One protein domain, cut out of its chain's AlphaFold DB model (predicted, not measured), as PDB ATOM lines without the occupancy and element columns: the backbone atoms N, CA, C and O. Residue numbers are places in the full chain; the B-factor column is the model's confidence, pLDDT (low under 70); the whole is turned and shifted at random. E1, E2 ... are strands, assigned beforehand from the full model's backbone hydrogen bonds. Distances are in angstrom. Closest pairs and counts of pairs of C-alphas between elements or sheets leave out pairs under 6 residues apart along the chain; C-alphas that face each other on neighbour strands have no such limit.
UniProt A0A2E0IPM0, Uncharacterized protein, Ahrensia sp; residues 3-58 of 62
ATOM      1  N   GLU A   3      35.183 -25.269  51.272       95.12
ATOM      2  CA  GLU A   3      34.631 -26.614  51.056       95.12
ATOM      3  C   GLU A   3      33.189 -26.588  50.518       95.12
ATOM      4  O   GLU A   3      32.660 -27.599  50.057       95.12
ATOM      5  N   ARG A   4      32.521 -25.430  50.567       95.31
ATOM      6  CA  ARG A   4      31.188 -25.229  49.977       95.31
ATOM      7  C   ARG A   4      31.253 -24.709  48.544       95.31
ATOM      8  O   ARG A   4      30.221 -24.655  47.880       95.31
ATOM      9  N   CYS A   5      32.427 -24.295  48.072       96.56
ATOM     10  CA  CYS A   5      32.602 -23.902  46.683       96.56
ATOM     11  C   CYS A   5      32.449 -25.132  45.777       96.56
ATOM     12  O   CYS A   5      32.960 -26.201  46.123       96.56
ATOM     13  N   PRO A   6      31.768 -25.007  44.626       96.69
ATOM     14  CA  PRO A   6      31.578 -26.126  43.715       96.69
ATOM     15  C   PRO A   6      32.914 -26.620  43.157       96.69
ATOM     16  O   PRO A   6      33.887 -25.864  43.057       96.69
ATOM     17  N   LEU A   7      32.934 -27.881  42.728       97.12
ATOM     18  CA  LEU A   7      34.050 -28.428  41.965       97.12
ATOM     19  C   LEU A   7      34.267 -27.616  40.684       97.12
ATOM     20  O   LEU A   7      33.327 -27.104  40.060       97.12
ATOM     21  N   ALA A   8      35.527 -27.483  40.293       95.56
ATOM     22  CA  ALA A   8      35.879 -26.910  39.010       95.56
ATOM     23  C   ALA A   8      35.615 -27.933  37.878       95.56
ATOM     24  O   ALA A   8      35.825 -29.124  38.084       95.56
ATOM     25  N   PRO A   9      35.219 -27.507  36.663       94.06
ATOM     26  CA  PRO A   9      35.253 -28.315  35.435       94.06
ATOM     27  C   PRO A   9      36.587 -29.039  35.204       94.06
ATOM     28  O   PRO A   9      36.666 -30.060  34.530       94.06
ATOM     29  N   GLU A  10      37.640 -28.444  35.744       93.69
ATOM     30  CA  GLU A  10      39.019 -28.890  35.810       93.69
ATOM     31  C   GLU A  10      39.276 -30.080  36.760       93.69
ATOM     32  O   GLU A  10      40.308 -30.739  36.641       93.69
ATOM     33  N   ASN A  11      38.358 -30.375  37.683       95.25
ATOM     34  CA  ASN A  11      38.516 -31.439  38.672       95.25
ATOM     35  C   ASN A  11      38.680 -32.820  38.012       95.25
ATOM     36  O   ASN A  11      37.904 -33.193  37.131       95.25
ATOM     37  N   GLY A  12      39.699 -33.572  38.443       93.62
ATOM     38  CA  GLY A  12      40.025 -34.900  37.911       93.62
ATOM     39  C   GLY A  12      40.661 -34.915  36.514       93.62
ATOM     40  O   GLY A  12      40.699 -35.969  35.883       93.62
ATOM     41  N   LYS A  13      41.131 -33.771  35.989       91.25
ATOM     42  CA  LYS A  13      41.772 -33.699  34.657       91.25
ATOM     43  C   LYS A  13      43.302 -33.792  34.667       91.25
ATOM     44  O   LYS A  13      43.852 -34.247  33.671       91.25
ATOM     45  N   TRP A  14      43.978 -33.384  35.746       84.62
ATOM     46  CA  TRP A  14      45.456 -33.370  35.813       84.62
ATOM     47  C   TRP A  14      46.060 -33.933  37.105       84.62
ATOM     48  O   TRP A  14      47.244 -34.246  37.107       84.62
ATOM     49  N   GLY A  15      45.281 -34.057  38.183       85.75
ATOM     50  CA  GLY A  15      45.759 -34.466  39.507       85.75
ATOM     51  C   GLY A  15      44.694 -35.228  40.294       85.75
ATOM     52  O   GLY A  15      43.570 -35.406  39.810       85.75
ATOM     53  N   THR A  16      45.062 -35.692  41.487       91.31
ATOM     54  CA  THR A  16      44.177 -36.430  42.407       91.31
ATOM     55  C   THR A  16      43.496 -35.515  43.420       91.31
ATOM     56  O   THR A  16      42.530 -35.909  44.070       91.31
ATOM     57  N   GLU A  17      43.993 -34.292  43.547       94.44
ATOM     58  CA  GLU A  17      43.504 -33.264  44.438       94.44
ATOM     59  C   GLU A  17      42.149 -32.745  43.967       94.44
ATOM     60  O   GLU A  17      41.897 -32.532  42.778       94.44
ATOM     61  N   GLU A  18      41.266 -32.504  44.933       96.06
ATOM     62  CA  GLU A  18      39.949 -31.963  44.657       96.06
ATOM     63  C   GLU A  18      40.054 -30.481  44.273       96.06
ATOM     64  O   GLU A  18      40.321 -29.608  45.104       96.06
ATOM     65  N   LEU A  19      39.829 -30.194  42.991       96.81
ATOM     66  CA  LEU A  19      39.844 -28.838  42.463       96.81
ATOM     67  C   LEU A  19      38.470 -28.197  42.608       96.81
ATOM     68  O   LEU A  19      37.468 -28.648  42.044       96.81
ATOM     69  N   ARG A  20      38.447 -27.074  43.313       97.06
ATOM     70  CA  ARG A  20      37.270 -26.241  43.540       97.06
ATOM     71  C   ARG A  20      37.423 -24.912  42.826       97.06
ATOM     72  O   ARG A  20      38.517 -24.507  42.427       97.06
ATOM     73  N   GLN A  21      36.298 -24.235  42.641       97.06
ATOM     74  CA  GLN A  21      36.283 -22.897  42.071       97.06
ATOM     75  C   GLN A  21      35.417 -21.940  42.882       97.06
ATOM     76  O   GLN A  21      34.294 -22.263  43.266       97.06
ATOM     77  N   LEU A  22      35.910 -20.718  43.065       96.75
ATOM     78  CA  LEU A  22      35.089 -19.589  43.478       96.75
ATOM     79  C   LEU A  22      34.695 -18.792  42.233       96.75
ATOM     80  O   LEU A  22      35.550 -18.375  41.447       96.75
ATOM     81  N   LEU A  23      33.388 -18.601  42.052       94.38
ATOM     82  CA  LEU A  23      32.828 -17.768  40.997       94.38
ATOM     83  C   LEU A  23      32.622 -16.367  41.557       94.38
ATOM     84  O   LEU A  23      31.715 -16.142  42.355       94.38
ATOM     85  N   TYR A  24      33.470 -15.438  41.137       93.69
ATOM     86  CA  TYR A  24      33.356 -14.037  41.504       93.69
ATOM     87  C   TYR A  24      32.748 -13.264  40.340       93.69
ATOM     88  O   TYR A  24      33.214 -13.365  39.204       93.69
ATOM     89  N   GLN A  25      31.669 -12.534  40.599       90.12
ATOM     90  CA  GLN A  25      30.985 -11.737  39.588       90.12
ATOM     91  C   GLN A  25      30.776 -10.339  40.150       90.12
ATOM     92  O   GLN A  25      29.977 -10.153  41.062       90.12
ATOM     93  N   GLU A  26      31.485  -9.372  39.584       85.62
ATOM     94  CA  GLU A  26      31.271  -7.956  39.843       85.62
ATOM     95  C   GLU A  26      31.219  -7.260  38.490       85.62
ATOM     96  O   GLU A  26      32.114  -7.435  37.667       85.62
ATOM     97  N   TYR A  27      30.144  -6.523  38.218       77.50
ATOM     98  CA  TYR A  27      29.981  -5.862  36.928       77.50
ATOM     99  C   TYR A  27      31.207  -4.979  36.624       77.50
ATOM    100  O   TYR A  27      31.566  -4.159  37.467       77.50
ATOM    101  N   PRO A  28      31.849  -5.104  35.444       83.81
ATOM    102  CA  PRO A  28      31.436  -5.860  34.251       83.81
ATOM    103  C   PRO A  28      32.047  -7.271  34.120       83.81
ATOM    104  O   PRO A  28      31.766  -7.979  33.150       83.81
ATOM    105  N   SER A  29      32.904  -7.690  35.046       86.62
ATOM    106  CA  SER A  29      33.768  -8.858  34.894       86.62
ATOM    107  C   SER A  29      33.311 -10.069  35.707       86.62
ATOM    108  O   SER A  29      32.813  -9.995  36.828       86.62
ATOM    109  N   LYS A  30      33.548 -11.249  35.138       92.81
ATOM    110  CA  LYS A  30      33.394 -12.523  35.843       92.81
ATOM    111  C   LYS A  30      34.769 -13.135  35.994       92.81
ATOM    112  O   LYS A  30      35.529 -13.154  35.029       92.81
ATOM    113  N   TYR A  31      35.072 -13.667  37.164       94.81
ATOM    114  CA  TYR A  31      36.311 -14.369  37.444       94.81
ATOM    115  C   TYR A  31      36.027 -15.748  38.027       94.81
ATOM    116  O   TYR A  31      35.058 -15.969  38.754       94.81
ATOM    117  N   ARG A  32      36.902 -16.687  37.677       95.31
ATOM    118  CA  ARG A  32      36.951 -18.041  38.211       95.31
ATOM    119  C   ARG A  32      38.282 -18.194  38.924       95.31
ATOM    120  O   ARG A  32      39.332 -18.073  38.294       95.31
ATOM    121  N   ILE A  33      38.230 -18.434  40.223       96.44
ATOM    122  CA  ILE A  33      39.416 -18.662  41.044       96.44
ATOM    123  C   ILE A  33      39.491 -20.162  41.297       96.44
ATOM    124  O   ILE A  33      38.622 -20.693  41.983       96.44
ATOM    125  N   LEU A  34      40.476 -20.835  40.708       96.38
ATOM    126  CA  LEU A  34      40.727 -22.263  40.896       96.38
ATOM    127  C   LEU A  34      41.641 -22.481  42.094       96.38
ATOM    128  O   LEU A  34      42.680 -21.826  42.206       96.38
ATOM    129  N   PHE A  35      41.269 -23.417  42.959       97.38
ATOM    130  CA  PHE A  35      42.029 -23.732  44.161       97.38
ATOM    131  C   PHE A  35      41.818 -25.178  44.611       97.38
ATOM    132  O   PHE A  35      40.841 -25.820  44.224       97.38
ATOM    133  N   HIS A  36      42.711 -25.661  45.469       97.31
ATOM    134  CA  HIS A  36      42.486 -26.853  46.288       97.31
ATOM    135  C   HIS A  36      42.680 -26.511  47.769       97.31
ATOM    136  O   HIS A  36      43.175 -25.434  48.114       97.31
ATOM    137  N   ILE A  37      42.250 -27.416  48.644       97.06
ATOM    138  CA  ILE A  37      42.382 -27.282  50.096       97.06
ATOM    139  C   ILE A  37      43.329 -28.383  50.571       97.06
ATOM    140  O   ILE A  37      43.107 -29.550  50.253       97.06
ATOM    141  N   ALA A  38      44.379 -28.020  51.301       96.31
ATOM    142  CA  ALA A  38      45.309 -28.955  51.933       96.31
ATOM    143  C   ALA A  38      45.684 -28.416  53.316       96.31
ATOM    144  O   ALA A  38      45.915 -27.219  53.452       96.31
ATOM    145  N   ASP A  39      45.676 -29.265  54.345       93.62
ATOM    146  CA  ASP A  39      46.046 -28.903  55.724       93.62
ATOM    147  C   ASP A  39      45.399 -27.596  56.223       93.62
ATOM    148  O   ASP A  39      46.055 -26.702  56.755       93.62
ATOM    149  N   ASN A  40      44.085 -27.460  55.998       91.94
ATOM    150  CA  ASN A  40      43.297 -26.274  56.364       91.94
ATOM    151  C   ASN A  40      43.767 -24.962  55.687       91.94
ATOM    152  O   ASN A  40      43.425 -23.861  56.121       91.94
ATOM    153  N   THR A  41      44.532 -25.083  54.603       96.88
ATOM    154  CA  THR A  41      45.062 -23.989  53.790       96.88
ATOM    155  C   THR A  41      44.434 -24.030  52.402       96.88
ATOM    156  O   THR A  41      44.297 -25.085  51.782       96.88
ATOM    157  N   VAL A  42      44.031 -22.862  51.895       97.50
ATOM    158  CA  VAL A  42      43.524 -22.711  50.526       97.50
ATOM    159  C   VAL A  42      44.686 -22.355  49.610       97.50
ATOM    160  O   VAL A  42      45.273 -21.281  49.728       97.50
ATOM    161  N   HIS A  43      44.981 -23.235  48.661       97.12
ATOM    162  CA  HIS A  43      46.030 -23.032  47.671       97.12
ATOM    163  C   HIS A  43      45.413 -22.514  46.376       97.12
ATOM    164  O   HIS A  43      44.756 -23.258  45.645       97.12
ATOM    165  N   ILE A  44      45.612 -21.226  46.091       96.94
ATOM    166  CA  ILE A  44      45.153 -20.617  44.841       96.94
ATOM    167  C   ILE A  44      46.078 -21.051  43.708       96.94
ATOM    168  O   ILE A  44      47.271 -20.761  43.726       96.94
ATOM    169  N   LEU A  45      45.510 -21.713  42.704       94.88
ATOM    170  CA  LEU A  45      46.251 -22.183  41.537       94.88
ATOM    171  C   LEU A  45      46.227 -21.140  40.426       94.88
ATOM    172  O   LEU A  45      47.263 -20.804  39.858       94.88
ATOM    173  N   GLN A  46      45.037 -20.626  40.101       93.69
ATOM    174  CA  GLN A  46      44.856 -19.652  39.028       93.69
ATOM    175  C   GLN A  46      43.638 -18.761  39.250       93.69
ATOM    176  O   GLN A  46      42.581 -19.216  39.687       93.69
ATOM    177  N   VAL A  47      43.756 -17.503  38.823       94.62
ATOM    178  CA  VAL A  47      42.634 -16.572  38.672       94.62
ATOM    179  C   VAL A  47      42.416 -16.335  37.185       94.62
ATOM    180  O   VAL A  47      43.316 -15.885  36.476       94.62
ATOM    181  N   ARG A  48      41.226 -16.667  36.684       93.06
ATOM    182  CA  ARG A  48      40.906 -16.608  35.253       93.06
ATOM    183  C   ARG A  48      39.700 -15.721  35.002       93.06
ATOM    184  O   ARG A  48      38.695 -15.832  35.697       93.06
ATOM    185  N   HIS A  49      39.770 -14.891  33.963       93.19
ATOM    186  CA  HIS A  49      38.588 -14.195  33.464       93.19
ATOM    187  C   HIS A  49      37.575 -15.219  32.930       93.19
ATOM    188  O   HIS A  49      37.947 -16.161  32.232       93.19
ATOM    189  N   GLY A  50      36.294 -15.031  33.232       89.81
ATOM    190  CA  GLY A  50      35.211 -15.965  32.921       89.81
ATOM    191  C   GLY A  50      34.926 -16.109  31.427       89.81
ATOM    192  O   GLY A  50      34.348 -17.108  31.022       89.81
ATOM    193  N   ALA A  51      35.367 -15.148  30.608       89.69
ATOM    194  CA  ALA A  51      35.316 -15.257  29.148       89.69
ATOM    195  C   ALA A  51      36.446 -16.124  28.555       89.69
ATOM    196  O   ALA A  51      36.408 -16.440  27.369       89.69
ATOM    197  N   ARG A  52      37.470 -16.498  29.340       90.25
ATOM    198  CA  ARG A  52      38.494 -17.442  28.875       90.25
ATOM    199  C   ARG A  52      37.933 -18.860  28.886       90.25
ATOM    200  O   ARG A  52      37.150 -19.219  29.764       90.25
ATOM    201  N   ARG A  53      38.404 -19.681  27.945       88.50
ATOM    202  CA  ARG A  53      38.112 -21.119  27.908       88.50
ATOM    203  C   ARG A  53      38.573 -21.789  29.204       88.50
ATOM    204  O   ARG A  53      39.396 -21.241  29.946       88.50
ATOM    205  N   TYR A  54      38.034 -22.967  29.493       86.25
ATOM    206  CA  TYR A  54      38.521 -23.773  30.608       86.25
ATOM    207  C   TYR A  54      39.968 -24.196  30.382       86.25
ATOM    208  O   TYR A  54      40.405 -24.310  29.240       86.25
ATOM    209  N   LEU A  55      40.707 -24.443  31.465       84.44
ATOM    210  CA  LEU A  55      42.126 -24.805  31.365       84.44
ATOM    211  C   LEU A  55      42.353 -26.018  30.453       84.44
ATOM    212  O   LEU A  55      43.269 -26.022  29.645       84.44
ATOM    213  N   HIS A  56      41.466 -27.013  30.521       81.75
ATOM    214  CA  HIS A  56      41.540 -28.237  29.710       81.75
ATOM    215  C   HIS A  56      41.174 -28.021  28.241       81.75
ATOM    216  O   HIS A  56      41.215 -28.956  27.449       81.75
ATOM    217  N   GLN A  57      40.755 -26.810  27.890       84.50
ATOM    218  CA  GLN A  57      40.371 -26.431  26.542       84.50
ATOM    219  C   GLN A  57      41.360 -25.442  25.928       84.50
ATOM    220  O   GLN A  57      41.321 -25.257  24.712       84.50
ATOM    221  N   ASP A  58      42.219 -24.795  26.720       78.75
ATOM    222  CA  ASP A  58      43.266 -23.944  26.162       78.75
ATOM    223  C   ASP A  58      44.191 -24.799  25.293       78.75
ATOM    224  O   ASP A  58      44.650 -25.867  25.700       78.75
TER     225      ASP A  58
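AT A GLANCE: This is residues 3 to 58 of the 62 residues of an uncharacterized protein of Ahrensia sp (UniProt A0A2E0IPM0). A single strongly twisted sheet of three strands, two hairpins in a row, makes the long axis of this small domain, with the stretches before and after it gathered mostly toward one face. Residues 3 to 7 run past the E1 edge of the sheet, and residues 8 to 17 and the tail from 50 to 58, which holds a short helical run at residues 55 to 57 but no named helix, lie toward that one face, while the opposite face is largely bare. The printed part has 56 residues with no named helix and three named strands, E1, E2 and E3 in that order both along the chain and across the sheet, all antiparallel. The class is all strand, though named strands hold 26 of the 56 residues, under half. The whole is compact, with a radius of gyration of the C-alphas of 11.4 A and spans of 34 by 24 by 15 A.

IN THESE COORDINATES: The longest strand is E2, residues 29 to 38, which runs 28.8 A from C-alpha 29 at (33.768, -8.858, 34.894) to C-alpha 38. Before it comes E1, residues 20 to 26, 19.6 A long, with C-alpha 20 at (37.270, -26.241, 43.540). After it comes E3, residues 41 to 49, 23.5 A from first to last C-alpha and ending with C-alpha 49 at (38.588, -14.195, 33.464). Residues 3 to 19 hold no named element.

HOW THE PARTS SIT: The inner strand is E2, and E1 and E3 are the edge strands. The three form a meander, each strand the antiparallel neighbour of the one before. E1 and E2 are a hairpin with a tight link of 2 residues and an angle of 153 degrees between their directions. The C-alphas of Gln 25 and Lys 30, which face each other, are 4.5 A apart. N 22 and O 33 are within hydrogen-bond range at 2.9 A, as are N 31 and O 24 at 2.8 A. E2 and E3 are also a hairpin with a tight link of 2 residues, at 155 degrees. The C-alphas of Ile 33 and Val 47, which face each other, are 4.5 A apart. N 34 and O 46 are within hydrogen-bond range at 2.8 A, and so are N 43 and O 36 at 2.9 A. E3 bends by 53 degrees at residue 45. The sheet's C-alphas lie up to 5.4 A off the best plane through them.

THE WHOLE: The two C-alphas farthest apart are those of Pro 28 and Asp 39, at 34.7 A. The C-alphas of Glu 3 and Asp 58, the first and last printed residues, are 26.5 A apart. The printed part has no cut, and no link between named strands is long. The C-alphas of residues 3 to 19 lie 5 to 15 A from the mean of all C-alphas. The mean pLDDT of the printed part is 92.4, and no printed residue is under 70.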